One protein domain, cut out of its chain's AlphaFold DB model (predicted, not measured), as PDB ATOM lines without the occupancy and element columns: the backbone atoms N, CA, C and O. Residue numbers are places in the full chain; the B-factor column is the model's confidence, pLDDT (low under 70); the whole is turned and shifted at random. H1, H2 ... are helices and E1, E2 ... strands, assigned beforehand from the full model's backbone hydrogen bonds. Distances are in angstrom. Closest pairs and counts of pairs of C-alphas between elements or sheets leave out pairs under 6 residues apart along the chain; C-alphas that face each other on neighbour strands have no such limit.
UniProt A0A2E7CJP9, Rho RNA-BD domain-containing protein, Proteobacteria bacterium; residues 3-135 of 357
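AT A GLANCE: This is residues 3 to 135 of the 357 residues of the protein "Rho RNA-BD domain-containing protein" of Proteobacteria bacterium (UniProt A0A2E7CJP9). A small closed barrel of five strands, E1 to E5, has a group of three helices at one side: the long H3 sits beside the barrel, H2 packs on H3 away from the strands, and the short H1 packs on both H3 and E1. A fourth short helix, H4, packs outside the barrel, away from the other three. The printed part has 133 residues, with four named helices and five named strands in the order H1 H2 H3 E1 E2 E3 H4 E4 E5, a mixed class of helices and strands. Round the ring run E1 E2 E3 E5 E4 and back to E1, antiparallel but for the parallel pair E3 and E5. The whole is compact, with a radius of gyration of the C-alphas of 15.0 A and spans of 42 by 34 by 30 A.

HOW THE PARTS SIT: Residues 3 to 4 pair in parallel with residues 57 to 58 of E1, residues 56 to 65. H1, residues 5 to 9, is on the barrel, outside it; the closest C-alphas of H1 and E1, Val 5 and Ile 59, are 5.4 A apart. H2, residues 13 to 23, touches H3, residues 33 to 52, the same way at a shallow tilt of 34 degrees, only just short of steep; their closest C-alphas, Ala 20 and Val 40, are 5.9 A apart. H1 and H3 only just touch, with 3 pairs of C-alphas within 8 A, the closest being Leu 8 and Ile 37 at 6.6 A. H3 is on the barrel and H2 is not. E1 bends by 74 degrees at residue 62. With E2, residues 71 to 74, and E3, residues 87 to 89, it forms a meander, each strand the antiparallel neighbour of the one before; N 64 and O 72 are 2.9 A apart, and N 73 and O 87 also 2.9 A. H4, residues 91 to 96, is on the barrel, outside it, at a height over the sheet of 8.2 A. E4, residues 104 to 110, pairs with E1 (N 59 to O 107, 2.8 A) and forms a hairpin with E5, residues 119 to 127 (N 122 to O 108, 2.7 A). E5 bends by 78 degrees at residue 123, and N 88 of E3 and O 119 are 2.8 A apart. In H1, H2, H3 and H4 every O i to N i+4 pair is within hydrogen-bond range.

IN THESE COORDINATES: H1 begins at C-alpha 5, (-33.846, -32.335, -4.692). H3 measures 28.0 A from first to last C-alpha, E1 24.3 A, E4 18.4 A and E5 18.3 A. E5 ends at C-alpha 127, (-22.573, -32.481, -17.071).

THE WHOLE: The C-alphas farthest apart, Asn 27 and His 134, are 45.5 A apart. The printed part has no cut; the link from E2 to E3 is long, with 12 residues. No printed residue is under 70 in pLDDT.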
ATOM      1  N   ILE A   3     -30.574 -27.325  -0.475       90.62
ATOM      2  CA  ILE A   3     -31.713 -28.233  -0.565       90.62
ATOM      3  C   ILE A   3     -31.437 -29.191  -1.718       90.62
ATOM      4  O   ILE A   3     -31.475 -28.794  -2.880       90.62
ATOM      5  N   GLN A   4     -31.145 -30.448  -1.394       93.06
ATOM      6  CA  GLN A   4     -30.893 -31.497  -2.382       93.06
ATOM      7  C   GLN A   4     -32.221 -32.088  -2.861       93.06
ATOM      8  O   GLN A   4     -32.904 -32.776  -2.099       93.06
ATOM      9  N   VAL A   5     -32.594 -31.821  -4.115       91.81
ATOM     10  CA  VAL A   5     -33.846 -32.335  -4.692       91.81
ATOM     11  C   VAL A   5     -33.801 -33.851  -4.882       91.81
ATOM     12  O   VAL A   5     -34.811 -34.507  -4.647       91.81
ATOM     13  N   SER A   6     -32.638 -34.420  -5.206       89.88
ATOM     14  CA  SER A   6     -32.430 -35.875  -5.290       89.88
ATOM     15  C   SER A   6     -32.834 -36.590  -3.997       89.88
ATOM     16  O   SER A   6     -33.659 -37.493  -4.028       89.88
ATOM     17  N   HIS A   7     -32.400 -36.085  -2.839       91.69
ATOM     18  CA  HIS A   7     -32.790 -36.651  -1.544       91.69
ATOM     19  C   HIS A   7     -34.309 -36.604  -1.311       91.69
ATOM     20  O   HIS A   7     -34.858 -37.511  -0.701       91.69
ATOM     21  N   LEU A   8     -35.017 -35.570  -1.786       91.94
ATOM     22  CA  LEU A   8     -36.481 -35.534  -1.676       91.94
ATOM     23  C   LEU A   8     -37.160 -36.560  -2.590       91.94
ATOM     24  O   LEU A   8     -38.199 -37.091  -2.210       91.94
ATOM     25  N   ARG A   9     -36.576 -36.834  -3.761       90.19
ATOM     26  CA  ARG A   9     -37.055 -37.851  -4.709       90.19
ATOM     27  C   ARG A   9     -36.837 -39.276  -4.200       90.19
ATOM     28  O   ARG A   9     -37.628 -40.145  -4.539       90.19
ATOM     29  N   ASP A  10     -35.815 -39.495  -3.373       89.62
ATOM     30  CA  ASP A  10     -35.494 -40.807  -2.794       89.62
ATOM     31  C   ASP A  10     -36.387 -41.189  -1.597       89.62
ATOM     32  O   ASP A  10     -36.376 -42.338  -1.148       89.62
ATOM     33  N   LEU A  11     -37.156 -40.243  -1.044       90.50
ATOM     34  CA  LEU A  11     -38.094 -40.527   0.043       90.50
ATOM     35  C   LEU A  11     -39.297 -41.322  -0.471       90.50
ATOM     36  O   LEU A  11     -39.815 -41.056  -1.552       90.50
ATOM     37  N   SER A  12     -39.809 -42.245   0.353       91.25
ATOM     38  CA  SER A  12     -41.125 -42.833   0.089       91.25
ATOM     39  C   SER A  12     -42.205 -41.751   0.142       91.25
ATOM     40  O   SER A  12     -42.049 -40.736   0.832       91.25
ATOM     41  N   PHE A  13     -43.329 -41.979  -0.538       91.44
ATOM     42  CA  PHE A  13     -44.432 -41.022  -0.531       91.44
ATOM     43  C   PHE A  13     -44.925 -40.732   0.895       91.44
ATOM     44  O   PHE A  13     -45.139 -39.577   1.249       91.44
ATOM     45  N   GLU A  14     -45.015 -41.747   1.759       93.75
ATOM     46  CA  GLU A  14     -45.417 -41.589   3.161       93.75
ATOM     47  C   GLU A  14     -44.418 -40.734   3.951       93.75
ATOM     48  O   GLU A  14     -44.816 -39.858   4.724       93.75
ATOM     49  N   ALA A  15     -43.116 -40.956   3.743       94.44
ATOM     50  CA  ALA A  15     -42.068 -40.162   4.376       94.44
ATOM     51  C   ALA A  15     -42.099 -38.705   3.890       94.44
ATOM     52  O   ALA A  15     -41.934 -37.777   4.689       94.44
ATOM     53  N   LEU A  16     -42.363 -38.490   2.599       94.19
ATOM     54  CA  LEU A  16     -42.510 -37.163   2.014       94.19
ATOM     55  C   LEU A  16     -43.757 -36.441   2.551       94.19
ATOM     56  O   LEU A  16     -43.658 -35.268   2.908       94.19
ATOM     57  N   VAL A  17     -44.892 -37.134   2.689       94.94
ATOM     58  CA  VAL A  17     -46.120 -36.604   3.310       94.94
ATOM     59  C   VAL A  17     -45.869 -36.230   4.769       94.94
ATOM     60  O   VAL A  17     -46.190 -35.116   5.174       94.94
ATOM     61  N   SER A  18     -45.227 -37.105   5.548       95.19
ATOM     62  CA  SER A  18     -44.871 -36.814   6.944       95.19
ATOM     63  C   SER A  18     -43.978 -35.574   7.054       95.19
ATOM     64  O   SER A  18     -44.241 -34.670   7.857       95.19
ATOM     65  N   LYS A  19     -42.964 -35.478   6.186       94.56
ATOM     66  CA  LYS A  19     -42.085 -34.310   6.099       94.56
ATOM     67  C   LYS A  19     -42.868 -33.049   5.735       94.56
ATOM     68  O   LYS A  19     -42.695 -32.029   6.397       94.56
ATOM     69  N   ALA A  20     -43.750 -33.112   4.744       94.19
ATOM     70  CA  ALA A  20     -44.588 -31.996   4.323       94.19
ATOM     71  C   ALA A  20     -45.518 -31.505   5.446       94.19
ATOM     72  O   ALA A  20     -45.553 -30.308   5.733       94.19
ATOM     73  N   SER A  21     -46.185 -32.418   6.157       93.38
ATOM     74  CA  SER A  21     -47.017 -32.075   7.313       93.38
ATOM     75  C   SER A  21     -46.202 -31.434   8.439       93.38
ATOM     76  O   SER A  21     -46.626 -30.425   8.994       93.38
ATOM     77  N   SER A  22     -44.988 -31.928   8.725       93.69
ATOM     78  CA  SER A  22     -44.092 -31.302   9.716       93.69
ATOM     79  C   SER A  22     -43.655 -29.881   9.330       93.69
ATOM     80  O   SER A  22     -43.291 -29.071  10.185       93.69
ATOM     81  N   LEU A  23     -43.697 -29.561   8.033       93.44
ATOM     82  CA  LEU A  23     -43.381 -28.240   7.504       93.44
ATOM     83  C   LEU A  23     -44.586 -27.290   7.480       93.44
ATOM     84  O   LEU A  23     -44.354 -26.099   7.256       93.44
ATOM     85  N   GLY A  24     -45.798 -27.782   7.765       92.31
ATOM     86  CA  GLY A  24     -47.049 -27.020   7.751       92.31
ATOM     87  C   GLY A  24     -47.813 -27.077   6.424       92.31
ATOM     88  O   GLY A  24     -48.600 -26.178   6.154       92.31
ATOM     89  N   ILE A  25     -47.563 -28.082   5.574       91.56
ATOM     90  CA  ILE A  25     -48.345 -28.302   4.347       91.56
ATOM     91  C   ILE A  25     -49.620 -29.065   4.711       91.56
ATOM     92  O   ILE A  25     -49.580 -30.269   4.994       91.56
ATOM     93  N   ASP A  26     -50.750 -28.364   4.681       88.25
ATOM     94  CA  ASP A  26     -52.071 -28.958   4.878       88.25
ATOM     95  C   ASP A  26     -52.454 -29.854   3.692       88.25
ATOM     96  O   ASP A  26     -52.117 -29.578   2.543       88.25
ATOM     97  N   ASN A  27     -53.190 -30.937   3.964       88.06
ATOM     98  CA  ASN A  27     -53.667 -31.887   2.947       88.06
ATOM     99  C   ASN A  27     -52.564 -32.478   2.045       88.06
ATOM    100  O   ASN A  27     -52.838 -32.862   0.908       88.06
ATOM    101  N   ALA A  28     -51.331 -32.603   2.554       89.56
ATOM    102  CA  ALA A  28     -50.178 -33.132   1.818       89.56
ATOM    103  C   ALA A  28     -50.445 -34.480   1.113       89.56
ATOM    104  O   ALA A  28     -49.956 -34.699   0.010       89.56
ATOM    105  N   GLY A  29     -51.259 -35.358   1.710       89.44
ATOM    106  CA  GLY A  29     -51.615 -36.658   1.126       89.44
ATOM    107  C   GLY A  29     -52.510 -36.599  -0.121       89.44
ATOM    108  O   GLY A  29     -52.609 -37.595  -0.827       89.44
ATOM    109  N   ASN A  30     -53.137 -35.454  -0.411       91.50
ATOM    110  CA  ASN A  30     -53.974 -35.269  -1.604       91.50
ATOM    111  C   ASN A  30     -53.180 -34.758  -2.817       91.50
ATOM    112  O   ASN A  30     -53.730 -34.682  -3.916       91.50
ATOM    113  N   LEU A  31     -51.916 -34.372  -2.627       90.00
ATOM    114  CA  LEU A  31     -51.045 -33.914  -3.705       90.00
ATOM    115  C   LEU A  31     -50.390 -35.105  -4.402       90.00
ATOM    116  O   LEU A  31     -50.037 -36.101  -3.766       90.00
ATOM    117  N   ARG A  32     -50.168 -34.989  -5.715       89.38
ATOM    118  CA  ARG A  32     -49.339 -35.967  -6.432       89.38
ATOM    119  C   ARG A  32     -47.894 -35.858  -5.953       89.38
ATOM    120  O   ARG A  32     -47.451 -34.786  -5.545       89.38
ATOM    121  N   HIS A  33     -47.133 -36.944  -6.080       89.69
ATOM    122  CA  HIS A  33     -45.745 -37.020  -5.610       89.69
ATOM    123  C   HIS A  33     -44.893 -35.809  -6.044       89.69
ATOM    124  O   HIS A  33     -44.303 -35.131  -5.208       89.69
ATOM    125  N   SER A  34     -44.903 -35.469  -7.337       88.88
ATOM    126  CA  SER A  34     -44.132 -34.337  -7.874       88.88
ATOM    127  C   SER A  34     -44.635 -32.958  -7.438       88.88
ATOM    128  O   SER A  34     -43.839 -32.036  -7.270       88.88
ATOM    129  N   GLU A  35     -45.943 -32.797  -7.217       90.25
ATOM    130  CA  GLU A  35     -46.508 -31.550  -6.673       90.25
ATOM    131  C   GLU A  35     -46.063 -31.363  -5.222       90.25
ATOM    132  O   GLU A  35     -45.634 -30.278  -4.831       90.25
ATOM    133  N   LEU A  36     -46.084 -32.449  -4.448       93.00
ATOM    134  CA  LEU A  36     -45.648 -32.458  -3.063       93.00
ATOM    135  C   LEU A  36     -44.151 -32.140  -2.932       93.00
ATOM    136  O   LEU A  36     -43.774 -31.338  -2.077       93.00
ATOM    137  N   ILE A  37     -43.303 -32.706  -3.802       92.94
ATOM    138  CA  ILE A  37     -41.872 -32.365  -3.868       92.94
ATOM    139  C   ILE A  37     -41.695 -30.859  -4.084       92.94
ATOM    140  O   ILE A  37     -40.935 -30.219  -3.353       92.94
ATOM    141  N   LEU A  38     -42.402 -30.280  -5.059       91.12
ATOM    142  CA  LEU A  38     -42.282 -28.859  -5.380       91.12
ATOM    143  C   LEU A  38     -42.700 -27.961  -4.203       91.12
ATOM    144  O   LEU A  38     -41.998 -26.993  -3.900       91.12
ATOM    145  N   GLU A  39     -43.790 -28.291  -3.510       92.25
ATOM    146  CA  GLU A  39     -44.238 -27.547  -2.326       92.25
ATOM    147  C   GLU A  39     -43.248 -27.656  -1.158       92.25
ATOM    148  O   GLU A  39     -42.902 -26.649  -0.530       92.25
ATOM    149  N   VAL A  40     -42.695 -28.847  -0.911       94.25
ATOM    150  CA  VAL A  40     -41.646 -29.040   0.101       94.25
ATOM    151  C   VAL A  40     -40.411 -28.195  -0.227       94.25
ATOM    152  O   VAL A  40     -39.887 -27.518   0.661       94.25
ATOM    153  N   ILE A  41     -39.968 -28.167  -1.490       93.62
ATOM    154  CA  ILE A  41     -38.842 -27.328  -1.933       93.62
ATOM    155  C   ILE A  41     -39.127 -25.847  -1.659       93.62
ATOM    156  O   ILE A  41     -38.259 -25.152  -1.125       93.62
ATOM    157  N   ARG A  42     -40.331 -25.356  -1.985       91.94
ATOM    158  CA  ARG A  42     -40.722 -23.950  -1.772       91.94
ATOM    159  C   ARG A  42     -40.614 -23.550  -0.303       91.94
ATOM    160  O   ARG A  42     -39.993 -22.529  -0.001       91.94
ATOM    161  N   ILE A  43     -41.160 -24.359   0.606       93.25
ATOM    162  CA  ILE A  43     -41.133 -24.056   2.044       93.25
ATOM    163  C   ILE A  43     -39.717 -24.150   2.607       93.25
ATOM    164  O   ILE A  43     -39.298 -23.260   3.350       93.25
ATOM    165  N   LEU A  44     -38.964 -25.196   2.254       92.75
ATOM    166  CA  LEU A  44     -37.578 -25.338   2.704       92.75
ATOM    167  C   LEU A  44     -36.730 -24.147   2.248       92.75
ATOM    168  O   LEU A  44     -36.000 -23.574   3.053       92.75
ATOM    169  N   PHE A  45     -36.894 -23.713   0.998       92.81
ATOM    170  CA  PHE A  45     -36.167 -22.573   0.449       92.81
ATOM    171  C   PHE A  45     -36.483 -21.274   1.193       92.81
ATOM    172  O   PHE A  45     -35.575 -20.511   1.523       92.81
ATOM    173  N   GLN A  46     -37.757 -21.024   1.506       90.94
ATOM    174  CA  GLN A  46     -38.155 -19.855   2.292       90.94
ATOM    175  C   GLN A  46     -37.584 -19.905   3.717       90.94
ATOM    176  O   GLN A  46     -37.004 -18.917   4.171       90.94
ATOM    177  N   LYS A  47     -37.689 -21.052   4.402       90.50
ATOM    178  CA  LYS A  47     -37.159 -21.234   5.765       90.50
ATOM    179  C   LYS A  47     -35.645 -21.026   5.820       90.50
ATOM    180  O   LYS A  47     -35.167 -20.285   6.677       90.50
ATOM    181  N   GLU A  48     -34.895 -21.622   4.894       89.50
ATOM    182  CA  GLU A  48     -33.438 -21.460   4.839       89.50
ATOM    183  C   GLU A  48     -33.024 -20.019   4.529       89.50
ATOM    184  O   GLU A  48     -32.105 -19.499   5.164       89.50
ATOM    185  N   ARG A  49     -33.732 -19.330   3.624       88.31
ATOM    186  CA  ARG A  49     -33.464 -17.913   3.336       88.31
ATOM    187  C   ARG A  49     -33.663 -17.020   4.552       88.31
ATOM    188  O   ARG A  49     -32.852 -16.122   4.758       88.31
ATOM    189  N   VAL A  50     -34.711 -17.253   5.341       89.69
ATOM    190  CA  VAL A  50     -34.960 -16.486   6.574       89.69
ATOM    191  C   VAL A  50     -33.901 -16.796   7.634       89.69
ATOM    192  O   VAL A  50     -33.414 -15.881   8.289       89.69
ATOM    193  N   ALA A  51     -33.511 -18.063   7.782       89.00
ATOM    194  CA  ALA A  51     -32.565 -18.484   8.814       89.00
ATOM    195  C   ALA A  51     -31.101 -18.110   8.512       89.00
ATOM    196  O   ALA A  51     -30.359 -17.776   9.431       89.00
ATOM    197  N   GLN A  52     -30.663 -18.203   7.251       84.81
ATOM    198  CA  GLN A  52     -29.246 -18.093   6.864       84.81
ATOM    199  C   GLN A  52     -28.956 -16.961   5.866       84.81
ATOM    200  O   GLN A  52     -27.820 -16.808   5.420       84.81
ATOM    201  N   GLY A  53     -29.965 -16.187   5.454       84.38
ATOM    202  CA  GLY A  53     -29.831 -15.114   4.459       84.38
ATOM    203  C   GLY A  53     -29.616 -15.590   3.014       84.38
ATOM    204  O   GLY A  53     -29.769 -14.804   2.081       84.38
ATOM    205  N   SER A  54     -29.306 -16.872   2.801       84.00
ATOM    206  CA  SER A  54     -29.138 -17.502   1.488       84.00
ATOM    207  C   SER A  54     -29.621 -18.953   1.513       84.00
ATOM    208  O   SER A  54     -29.508 -19.635   2.531       84.00
ATOM    209  N   ALA A  55     -30.162 -19.418   0.388       87.69
ATOM    210  CA  ALA A  55     -30.532 -20.811   0.170       87.69
ATOM    211  C   ALA A  55     -30.293 -21.153  -1.299       87.69
ATOM    212  O   ALA A  55     -30.554 -20.323  -2.174       87.69
ATOM    213  N   ASN A  56     -29.828 -22.371  -1.554       91.31
ATOM    214  CA  ASN A  56     -29.635 -22.903  -2.897       91.31
ATOM    215  C   ASN A  56     -30.470 -24.176  -3.052       91.31
ATOM    216  O   ASN A  56     -30.658 -24.921  -2.090       91.31
ATOM    217  N   ILE A  57     -30.975 -24.411  -4.261       95.38
ATOM    218  CA  ILE A  57     -31.698 -25.635  -4.612       95.38
ATOM    219  C   ILE A  57     -30.771 -26.427  -5.522       95.38
ATOM    220  O   ILE A  57     -30.590 -26.049  -6.675       95.38
ATOM    221  N   SER A  58     -30.160 -27.489  -5.014       96.06
ATOM    222  CA  SER A  58     -29.339 -28.380  -5.831       96.06
ATOM    223  C   SER A  58     -30.231 -29.390  -6.541       96.06
ATOM    224  O   SER A  58     -31.049 -30.066  -5.913       96.06
ATOM    225  N   ILE A  59     -30.076 -29.470  -7.857       95.81
ATOM    226  CA  ILE A  59     -30.872 -30.320  -8.733       95.81
ATOM    227  C   ILE A  59     -29.984 -31.205  -9.592       95.81
ATOM    228  O   ILE A  59     -28.816 -30.904  -9.854       95.81
ATOM    229  N   ASP A  60     -30.596 -32.269 -10.077       95.81
ATOM    230  CA  ASP A  60     -30.095 -33.101 -11.149       95.81
ATOM    231  C   ASP A  60     -31.246 -33.564 -12.047       95.81
ATOM    232  O   ASP A  60     -32.432 -33.459 -11.703       95.81
ATOM    233  N   GLY A  61     -30.894 -34.044 -13.231       96.06
ATOM    234  CA  GLY A  61     -31.836 -34.702 -14.117       96.06
ATOM    235  C   GLY A  61     -31.278 -34.922 -15.510       96.06
ATOM    236  O   GLY A  61     -30.192 -34.457 -15.867       96.06
ATOM    237  N   LEU A  62     -32.057 -35.642 -16.305       97.44
ATOM    238  CA  LEU A  62     -31.721 -35.972 -17.679       97.44
ATOM    239  C   LEU A  62     -32.265 -34.889 -18.611       97.44
ATOM    240  O   LEU A  62     -33.471 -34.663 -18.655       97.44
ATOM    241  N   LEU A  63     -31.393 -34.208 -19.345       98.38
ATOM    242  CA  LEU A  63     -31.792 -33.152 -20.261       98.38
ATOM    243  C   LEU A  63     -32.557 -33.726 -21.454       98.38
ATOM    244  O   LEU A  63     -32.074 -34.611 -22.160       98.38
ATOM    245  N   GLU A  64     -33.710 -33.131 -21.728       98.25
ATOM    246  CA  GLU A  64     -34.420 -33.221 -22.994       98.25
ATOM    247  C   GLU A  64     -34.504 -31.825 -23.610       98.25
ATOM    248  O   GLU A  64     -35.073 -30.907 -23.016       98.25
ATOM    249  N   VAL A  65     -33.918 -31.659 -24.794       97.94
ATOM    250  CA  VAL A  65     -34.011 -30.429 -25.585       97.94
ATOM    251  C   VAL A  65     -35.189 -30.555 -26.545       97.94
ATOM    252  O   VAL A  65     -35.266 -31.509 -27.317       97.94
ATOM    253  N   LEU A  66     -36.096 -29.584 -26.497       96.44
ATOM    254  CA  LEU A  66     -37.277 -29.518 -27.352       96.44
ATOM    255  C   LEU A  66     -36.966 -28.799 -28.678       96.44
ATOM    256  O   LEU A  66     -35.959 -28.089 -28.765       96.44
ATOM    257  N   PRO A  67     -37.824 -28.932 -29.711       93.56
ATOM    258  CA  PRO A  67     -37.587 -28.340 -31.036       93.56
ATOM    259  C   PRO A  67     -37.328 -26.825 -31.029       93.56
ATOM    260  O   PRO A  67     -36.520 -26.333 -31.812       93.56
ATOM    261  N   ASP A  68     -37.939 -26.096 -30.093       95.31
ATOM    262  CA  ASP A  68     -37.758 -24.647 -29.923       95.31
ATOM    263  C   ASP A  68     -36.398 -24.265 -29.289       95.31
ATOM    264  O   ASP A  68     -36.080 -23.087 -29.104       95.31
ATOM    265  N   GLY A  69     -35.576 -25.254 -28.928       96.19
ATOM    266  CA  GLY A  69     -34.203 -25.089 -28.451       96.19
ATOM    267  C   GLY A  69     -34.051 -24.814 -26.955       96.19
ATOM    268  O   GLY A  69     -32.920 -24.714 -26.476       96.19
ATOM    269  N   PHE A  70     -35.148 -24.688 -26.206       97.81
ATOM    270  CA  PHE A  70     -35.124 -24.799 -24.745       97.81
ATOM    271  C   PHE A  70     -35.263 -26.267 -24.329       97.81
ATOM    272  O   PHE A  70     -35.575 -27.124 -25.154       97.81
ATOM    273  N   GLY A  71     -35.027 -26.572 -23.056       97.94
ATOM    274  CA  GLY A  71     -35.128 -27.944 -22.573       97.94
ATOM    275  C   GLY A  71     -35.603 -28.053 -21.138       97.94
ATOM    276  O   GLY A  71     -35.774 -27.050 -20.441       97.94
ATOM    277  N   PHE A  72     -35.787 -29.293 -20.708       98.19
ATOM    278  CA  PHE A  72     -36.129 -29.645 -19.339       98.19
ATOM    279  C   PHE A  72     -35.199 -30.733 -18.819       98.19
ATOM    280  O   PHE A  72     -34.864 -31.665 -19.548       98.19
ATOM    281  N   LEU A  73     -34.800 -30.631 -17.553       97.94
ATOM    282  CA  LEU A  73     -34.200 -31.752 -16.838       97.94
ATOM    283  C   LEU A  73     -35.327 -32.632 -16.307       97.94
ATOM    284  O   LEU A  73     -36.054 -32.226 -15.398       97.94
ATOM    285  N   ARG A  74     -35.460 -33.813 -16.905       96.62
ATOM    286  CA  ARG A  74     -36.457 -34.823 -16.567       96.62
ATOM    287  C   ARG A  74     -36.014 -35.633 -15.360       96.62
ATOM    288  O   ARG A  74     -34.838 -35.989 -15.223       96.62
ATOM    289  N   SER A  75     -36.980 -35.944 -14.507       92.81
ATOM    290  CA  SER A  75     -36.753 -36.659 -13.256       92.81
ATOM    291  C   SER A  75     -36.884 -38.180 -13.419       92.81
ATOM    292  O   SER A  75     -37.845 -38.638 -14.047       92.81
ATOM    293  N   PRO A  76     -35.995 -38.983 -12.804       89.44
ATOM    294  CA  PRO A  76     -36.170 -40.433 -12.726       89.44
ATOM    295  C   PRO A  76     -37.461 -40.854 -12.007       89.44
ATOM    296  O   PRO A  76     -38.054 -41.853 -12.391       89.44
ATOM    297  N   ILE A  77     -37.931 -40.085 -11.010       87.44
ATOM    298  CA  ILE A  77     -39.144 -40.425 -10.234       87.44
ATOM    299  C   ILE A  77     -40.415 -40.380 -11.089       87.44
ATOM    300  O   ILE A  77     -41.391 -41.064 -10.809       87.44
ATOM    301  N   SER A  78     -40.405 -39.551 -12.135       90.12
ATOM    302  CA  SER A  78     -41.489 -39.431 -13.112       90.12
ATOM    303  C   SER A  78     -41.219 -40.276 -14.358       90.12
ATOM    304  O   SER A  78     -41.832 -40.040 -15.392       90.12
ATOM    305  N   GLU A  79     -40.277 -41.225 -14.299       92.50
ATOM    306  CA  GLU A  79     -39.920 -42.100 -15.424       92.50
ATOM    307  C   GLU A  79     -39.510 -41.320 -16.684       92.50
ATOM    308  O   GLU A  79     -39.784 -41.715 -17.823       92.50
ATOM    309  N   PHE A  80     -38.873 -40.166 -16.461       94.88
ATOM    310  CA  PHE A  80     -38.495 -39.178 -17.473       94.88
ATOM    311  C   PHE A  80     -39.668 -38.596 -18.287       94.88
ATOM    312  O   PHE A  80     -39.451 -37.907 -19.287       94.88
ATOM    313  N   ALA A  81     -40.908 -38.837 -17.856       93.88
ATOM    314  CA  ALA A  81     -42.091 -38.198 -18.406       93.88
ATOM    315  C   ALA A  81     -42.132 -36.708 -18.023       93.88
ATOM    316  O   ALA A  81     -41.576 -36.321 -16.990       93.88
ATOM    317  N   PRO A  82     -42.827 -35.864 -18.807       93.50
ATOM    318  CA  PRO A  82     -43.057 -34.477 -18.436       93.50
ATOM    319  C   PRO A  82     -43.761 -34.353 -17.083       93.50
ATOM    320  O   PRO A  82     -44.839 -34.913 -16.880       93.50
ATOM    321  N   SER A  83     -43.169 -33.582 -16.174       93.19
ATOM    322  CA  SER A  83     -43.665 -33.414 -14.811       93.19
ATOM    323  C   SER A  83     -43.611 -31.958 -14.353       93.19
ATOM    324  O   SER A  83     -42.902 -31.121 -14.908       93.19
ATOM    325  N   VAL A  84     -44.383 -31.634 -13.316       90.94
ATOM    326  CA  VAL A  84     -44.413 -30.292 -12.707       90.94
ATOM    327  C   VAL A  84     -43.117 -29.946 -11.968       90.94
ATOM    328  O   VAL A  84     -42.835 -28.771 -11.749       90.94
ATOM    329  N   GLU A  85     -42.330 -30.957 -11.591       90.69
ATOM    330  CA  GLU A  85     -41.035 -30.791 -10.919       90.69
ATOM    331  C   GLU A  85     -39.852 -30.643 -11.890       90.69
ATOM    332  O   GLU A  85     -38.708 -30.530 -11.443       90.69
ATOM    333  N   ASP A  86     -40.107 -30.666 -13.202       95.31
ATOM    334  CA  ASP A  86     -39.058 -30.539 -14.211       95.31
ATOM    335  C   ASP A  86     -38.353 -29.181 -14.106       95.31
ATOM    336  O   ASP A  86     -38.962 -28.143 -13.816       95.31
ATOM    337  N   ILE A  87     -37.046 -29.180 -14.375       97.31
ATOM    338  CA  ILE A  87     -36.233 -27.963 -14.316       97.31
ATOM    339  C   ILE A  87     -36.056 -27.399 -15.719       97.31
ATOM    340  O   ILE A  87     -35.442 -28.031 -16.574       97.31
ATOM    341  N   TYR A  88     -36.547 -26.186 -15.944       97.94
ATOM    342  CA  TYR A  88     -36.354 -25.447 -17.183       97.94
ATOM    343  C   TYR A  88     -34.875 -25.121 -17.419       97.94
ATOM    344  O   TYR A  88     -34.189 -24.581 -16.542       97.94
ATOM    345  N   VAL A  89     -34.412 -25.375 -18.640       98.44
ATOM    346  CA  VAL A  89     -33.074 -25.042 -19.128       98.44
ATOM    347  C   VAL A  89     -33.197 -24.097 -20.316       98.44
ATOM    348  O   VAL A  89     -33.835 -24.401 -21.326       98.44
ATOM    349  N   SER A  90     -32.565 -22.929 -20.202       97.94
ATOM    350  CA  SER A  90     -32.655 -21.907 -21.244       97.94
ATOM    351  C   SER A  90     -31.860 -22.288 -22.502       97.94
ATOM    352  O   SER A  90     -30.785 -22.892 -22.389       97.94
ATOM    353  N   PRO A  91     -32.282 -21.831 -23.699       98.19
ATOM    354  CA  PRO A  91     -31.512 -22.016 -24.931       98.19
ATOM    355  C   PRO A  91     -30.082 -21.473 -24.827       98.19
ATOM    356  O   PRO A  91     -29.148 -22.036 -25.391       98.19
ATOM    357  N   SER A  92     -29.889 -20.387 -24.072       97.31
ATOM    358  CA  SER A  92     -28.571 -19.784 -23.852       97.31
ATOM    359  C   SER A  92     -27.633 -20.707 -23.073       97.31
ATOM    360  O   SER A  92     -26.458 -20.799 -23.413       97.31
ATOM    361  N   GLN A  93     -28.135 -21.412 -22.054       96.81
ATOM    362  CA  GLN A  93     -27.349 -22.405 -21.311       96.81
ATOM    363  C   GLN A  93     -27.026 -23.619 -22.182       96.81
ATOM    364  O   GLN A  93     -25.866 -24.030 -22.225       96.81
ATOM    365  N   ILE A  94     -28.020 -24.129 -22.919       97.25
ATOM    366  CA  ILE A  94     -27.854 -25.253 -23.850       97.25
ATOM    367  C   ILE A  94     -26.764 -24.936 -24.875       97.25
ATOM    368  O   ILE A  94     -25.805 -25.691 -25.007       97.25
ATOM    369  N   ARG A  95     -26.839 -23.772 -25.529       95.19
ATOM    370  CA  ARG A  95     -25.832 -23.334 -26.507       95.19
ATOM    371  C   ARG A  95     -24.465 -23.099 -25.870       95.19
ATOM    372  O   ARG A  95     -23.463 -23.547 -26.414       95.19
ATOM    373  N   ARG A  96     -24.408 -22.417 -24.719       94.00
ATOM    374  CA  ARG A  96     -23.142 -22.062 -24.053       94.00
ATOM    375  C   ARG A  96     -22.313 -23.289 -23.684       94.00
ATOM    376  O   ARG A  96     -21.092 -23.227 -23.795       94.00
ATOM    377  N   PHE A  97     -22.956 -24.353 -23.212       94.31
ATOM    378  CA  PHE A  97     -22.281 -25.576 -22.769       94.31
ATOM    379  C   PHE A  97     -22.410 -26.730 -23.772       94.31
ATOM    380  O   PHE A  97     -22.018 -27.845 -23.449       94.31
ATOM    381  N   ASN A  98     -22.923 -26.469 -24.985       94.12
ATOM    382  CA  ASN A  98     -23.131 -27.475 -26.034       94.12
ATOM    383  C   ASN A  98     -23.925 -28.703 -25.535       94.12
ATOM    384  O   ASN A  98     -23.617 -29.848 -25.878       94.12
ATOM    385  N   LEU A  99     -24.937 -28.460 -24.693       95.88
ATOM    386  CA  LEU A  99     -25.770 -29.512 -24.109       95.88
ATOM    387  C   LEU A  99     -26.686 -30.127 -25.168       95.88
ATOM    388  O   LEU A  99     -27.112 -29.453 -26.109       95.88
ATOM    389  N   ARG A 100     -27.008 -31.406 -25.002       96.06
ATOM    390  CA  ARG A 100     -27.846 -32.185 -25.917       96.06
ATOM    391  C   ARG A 100     -28.780 -33.082 -25.114       96.06
ATOM    392  O   ARG A 100     -28.515 -33.394 -23.954       96.06
ATOM    393  N   THR A 101     -29.865 -33.522 -25.745       97.69
ATOM    394  CA  THR A 101     -30.730 -34.551 -25.159       97.69
ATOM    395  C   THR A 101     -29.891 -35.760 -24.733       97.69
ATOM    396  O   THR A 101     -28.944 -36.143 -25.426       97.69
ATOM    397  N   GLY A 102     -30.209 -36.322 -23.568       96.31
ATOM    398  CA  GLY A 102     -29.482 -37.443 -22.967       96.31
ATOM    399  C   GLY A 102     -28.360 -37.041 -22.002       96.31
ATOM    400  O   GLY A 102     -27.836 -37.908 -21.303       96.31
ATOM    401  N   ASP A 103     -27.994 -35.758 -21.913       96.81
ATOM    402  CA  ASP A 103     -27.024 -35.301 -20.915       96.81
ATOM    403  C   ASP A 103     -27.610 -35.369 -19.506       96.81
ATOM    404  O   ASP A 103     -28.701 -34.869 -19.248       96.81
ATOM    405  N   TRP A 104     -26.867 -35.944 -18.565       96.31
ATOM    406  CA  TRP A 104     -27.175 -35.807 -17.147       96.31
ATOM    407  C   TRP A 104     -26.604 -34.490 -16.641       96.31
ATOM    408  O   TRP A 104     -25.394 -34.292 -16.681       96.31
ATOM    409  N   VAL A 105     -27.446 -33.571 -16.186       97.56
ATOM    410  CA  VAL A 105     -27.012 -32.234 -15.775       97.56
ATOM    411  C   VAL A 105     -27.249 -32.083 -14.286       97.56
ATOM    412  O   VAL A 105     -28.350 -32.351 -13.809       97.56
ATOM    413  N   GLN A 106     -26.233 -31.616 -13.563       97.31
ATOM    414  CA  GLN A 106     -26.359 -31.227 -12.162       97.31
ATOM    415  C   GLN A 106     -26.076 -29.739 -12.014       97.31
ATOM    416  O   GLN A 106     -25.313 -29.136 -12.782       97.31
ATOM    417  N   GLY A 107     -26.702 -29.123 -11.021       96.38
ATOM    418  CA  GLY A 107     -26.558 -27.694 -10.831       96.38
ATOM    419  C   GLY A 107     -27.410 -27.121  -9.722       96.38
ATOM    420  O   GLY A 107     -28.025 -27.831  -8.932       96.38
ATOM    421  N   ASP A 108     -27.444 -25.799  -9.701       96.69
ATOM    422  CA  ASP A 108     -28.279 -25.017  -8.807       96.69
ATOM    423  C   ASP A 108     -29.490 -24.507  -9.596       96.69
ATOM    424  O   ASP A 108     -29.343 -24.018 -10.720       96.69
ATOM    425  N   ALA A 109     -30.681 -24.585  -9.014       96.38
ATOM    426  CA  ALA A 109     -31.921 -24.045  -9.550       96.38
ATOM    427  C   ALA A 109     -32.444 -22.885  -8.700       96.38
ATOM    428  O   ALA A 109     -32.086 -22.700  -7.535       96.38
ATOM    429  N   ARG A 110     -33.339 -22.106  -9.302       94.38
ATOM    430  CA  ARG A 110     -34.124 -21.074  -8.625       94.38
ATOM    431  C   ARG A 110     -35.612 -21.372  -8.739       94.38
ATOM    432  O   ARG A 110     -36.058 -22.003  -9.699       94.38
ATOM    433  N   LEU A 111     -36.373 -20.841  -7.786       93.69
ATOM    434  CA  LEU A 111     -37.829 -20.841  -7.854       93.69
ATOM    435  C   LEU A 111     -38.332 -20.081  -9.102       93.69
ATOM    436  O   LEU A 111     -37.650 -19.149  -9.567       93.69
ATOM    437  N   PRO A 112     -39.510 -20.463  -9.634       92.31
ATOM    438  CA  PRO A 112     -40.188 -19.695 -10.670       92.31
ATOM    439  C   PRO A 112     -40.490 -18.270 -10.193       92.31
ATOM    440  O   PRO A 112     -40.799 -18.042  -9.022       92.31
ATOM    441  N   ARG A 113     -40.401 -17.310 -11.113       90.38
ATOM    442  CA  ARG A 113     -40.968 -15.958 -10.963       90.38
ATOM    443  C   ARG A 113     -42.478 -15.983 -11.223       90.38
ATOM    444  O   ARG A 113     -42.989 -16.979 -11.718       90.38
ATOM    445  N   ASP A 114     -43.167 -14.868 -10.986       84.75
ATOM    446  CA  ASP A 114     -44.637 -14.769 -11.092       84.75
ATOM    447  C   ASP A 114     -45.220 -15.240 -12.442       84.75
ATOM    448  O   ASP A 114     -46.331 -15.757 -12.489       84.75
ATOM    449  N   ASN A 115     -44.456 -15.128 -13.536       89.56
ATOM    450  CA  ASN A 115     -44.863 -15.559 -14.882       89.56
ATOM    451  C   ASN A 115     -44.259 -16.909 -15.318       89.56
ATOM    452  O   ASN A 115     -44.360 -17.287 -16.484       89.56
ATOM    453  N   GLU A 116     -43.588 -17.625 -14.418       91.25
ATOM    454  CA  GLU A 116     -42.925 -18.898 -14.699       91.25
ATOM    455  C   GLU A 116     -43.626 -20.038 -13.950       91.25
ATOM    456  O   GLU A 116     -44.121 -19.872 -12.840       91.25
ATOM    457  N   ARG A 117     -43.665 -21.228 -14.559       88.94
ATOM    458  CA  ARG A 117     -44.292 -22.414 -13.947       88.94
ATOM    459  C   ARG A 117     -43.286 -23.356 -13.292       88.94
ATOM    460  O   ARG A 117     -43.595 -23.967 -12.277       88.94
ATOM    461  N   TYR A 118     -42.093 -23.454 -13.870       94.12
ATOM    462  CA  TYR A 118     -41.083 -24.448 -13.516       94.12
ATOM    463  C   TYR A 118     -39.940 -23.833 -12.714       94.12
ATOM    464  O   TYR A 118     -39.641 -22.642 -12.842       94.12
ATOM    465  N   LEU A 119     -39.249 -24.667 -11.936       95.44
ATOM    466  CA  LEU A 119     -37.912 -24.324 -11.457       95.44
ATOM    467  C   LEU A 119     -37.019 -24.032 -12.666       95.44
ATOM    468  O   LEU A 119     -37.130 -24.701 -13.689       95.44
ATOM    469  N   ALA A 120     -36.128 -23.054 -12.559       96.81
ATOM    470  CA  ALA A 120     -35.212 -22.711 -13.645       96.81
ATOM    471  C   ALA A 120     -33.770 -22.976 -13.225       96.81
ATOM    472  O   ALA A 120     -33.355 -22.575 -12.134       96.81
ATOM    473  N   LEU A 121     -32.994 -23.609 -14.105       97.62
ATOM    474  CA  LEU A 121     -31.571 -23.841 -13.896       97.62
ATOM    475  C   LEU A 121     -30.852 -22.493 -13.779       97.62
ATOM    476  O   LEU A 121     -30.891 -21.667 -14.693       97.62
ATOM    477  N   LEU A 122     -30.191 -22.261 -12.651       95.81
ATOM    478  CA  LEU A 122     -29.421 -21.051 -12.382       95.81
ATOM    479  C   LEU A 122     -27.966 -21.233 -12.816       95.81
ATOM    480  O   LEU A 122     -27.424 -20.408 -13.552       95.81
ATOM    481  N   ARG A 123     -27.337 -22.328 -12.379       95.62
ATOM    482  CA  ARG A 123     -25.924 -22.620 -12.634       95.62
ATOM    483  C   ARG A 123     -25.731 -24.109 -12.867       95.62
ATOM    484  O   ARG A 123     -26.313 -24.909 -12.153       95.62
ATOM    485  N   ILE A 124     -24.879 -24.459 -13.823       97.00
ATOM    486  CA  ILE A 124     -24.471 -25.845 -14.069       97.00
ATOM    487  C   ILE A 124     -23.212 -26.127 -13.255       97.00
ATOM    488  O   ILE A 124     -22.247 -25.367 -13.357       97.00
ATOM    489  N   SER A 125     -23.233 -27.181 -12.444       95.88
ATOM    490  CA  SER A 125     -22.069 -27.650 -11.686       95.88
ATOM    491  C   SER A 125     -21.352 -28.789 -12.402       95.88
ATOM    492  O   SER A 125     -20.123 -28.800 -12.428       95.88
ATOM    493  N   SER A 126     -22.097 -29.708 -13.019       96.31
ATOM    494  CA  SER A 126     -21.546 -30.823 -13.787       96.31
ATOM    495  C   SER A 126     -22.463 -31.215 -14.946       96.31
ATOM    496  O   SER A 126     -23.672 -30.962 -14.935       96.31
ATOM    497  N   VAL A 127     -21.867 -31.832 -15.963       95.88
ATOM    498  CA  VAL A 127     -22.573 -32.481 -17.071       95.88
ATOM    499  C   VAL A 127     -21.954 -33.858 -17.246       95.88
ATOM    500  O   VAL A 127     -20.746 -33.971 -17.436       95.88
ATOM    501  N   ASN A 128     -22.769 -34.903 -17.135       92.00
ATOM    502  CA  ASN A 128     -22.352 -36.299 -17.132       92.00
ATOM    503  C   ASN A 128     -21.142 -36.525 -16.203       92.00
ATOM    504  O   ASN A 128     -20.144 -37.082 -16.639       92.00
ATOM    505  N   ASP A 129     -21.179 -36.039 -14.962       90.38
ATOM    506  CA  ASP A 129     -20.092 -36.165 -13.968       90.38
ATOM    507  C   ASP A 129     -18.777 -35.430 -14.306       90.38
ATOM    508  O   ASP A 129     -17.803 -35.526 -13.563       90.38
ATOM    509  N   ASN A 130     -18.740 -34.653 -15.394       90.75
ATOM    510  CA  ASN A 130     -17.599 -33.832 -15.792       90.75
ATOM    511  C   ASN A 130     -17.856 -32.342 -15.555       90.75
ATOM    512  O   ASN A 130     -18.996 -31.878 -15.464       90.75
ATOM    513  N   HIS A 131     -16.775 -31.558 -15.519       93.69
ATOM    514  CA  HIS A 131     -16.882 -30.105 -15.510       93.69
ATOM    515  C   HIS A 131     -17.519 -29.607 -16.828       93.69
ATOM    516  O   HIS A 131     -17.051 -30.005 -17.899       93.69
ATOM    517  N   PRO A 132     -18.514 -28.695 -16.803       92.94
ATOM    518  CA  PRO A 132     -19.272 -28.293 -17.999       92.94
ATOM    519  C   PRO A 132     -18.425 -27.700 -19.133       92.94
ATOM    520  O   PRO A 132     -18.830 -27.695 -20.291       92.94
ATOM    521  N   GLU A 133     -17.240 -27.174 -18.815       90.75
ATOM    522  CA  GLU A 133     -16.309 -26.637 -19.815       90.75
ATOM    523  C   GLU A 133     -15.708 -27.722 -20.723       90.75
ATOM    524  O   GLU A 133     -15.378 -27.420 -21.867       90.75
ATOM    525  N   HIS A 134     -15.616 -28.978 -20.266       87.19
ATOM    526  CA  HIS A 134     -15.104 -30.085 -21.085       87.19
ATOM    527  C   HIS A 134     -16.087 -30.477 -22.201       87.19
ATOM    528  O   HIS A 134     -15.670 -30.917 -23.269       87.19
ATOM    529  N   GLU A 135     -17.386 -30.242 -22.006       85.25
ATOM    530  CA  GLU A 135     -18.425 -30.623 -22.970       85.25
ATOM    531  C   GLU A 135     -18.492 -29.691 -24.194       85.25
ATOM    532  O   GLU A 135     -19.039 -30.051 -25.239       85.25
TER     533      GLU A 135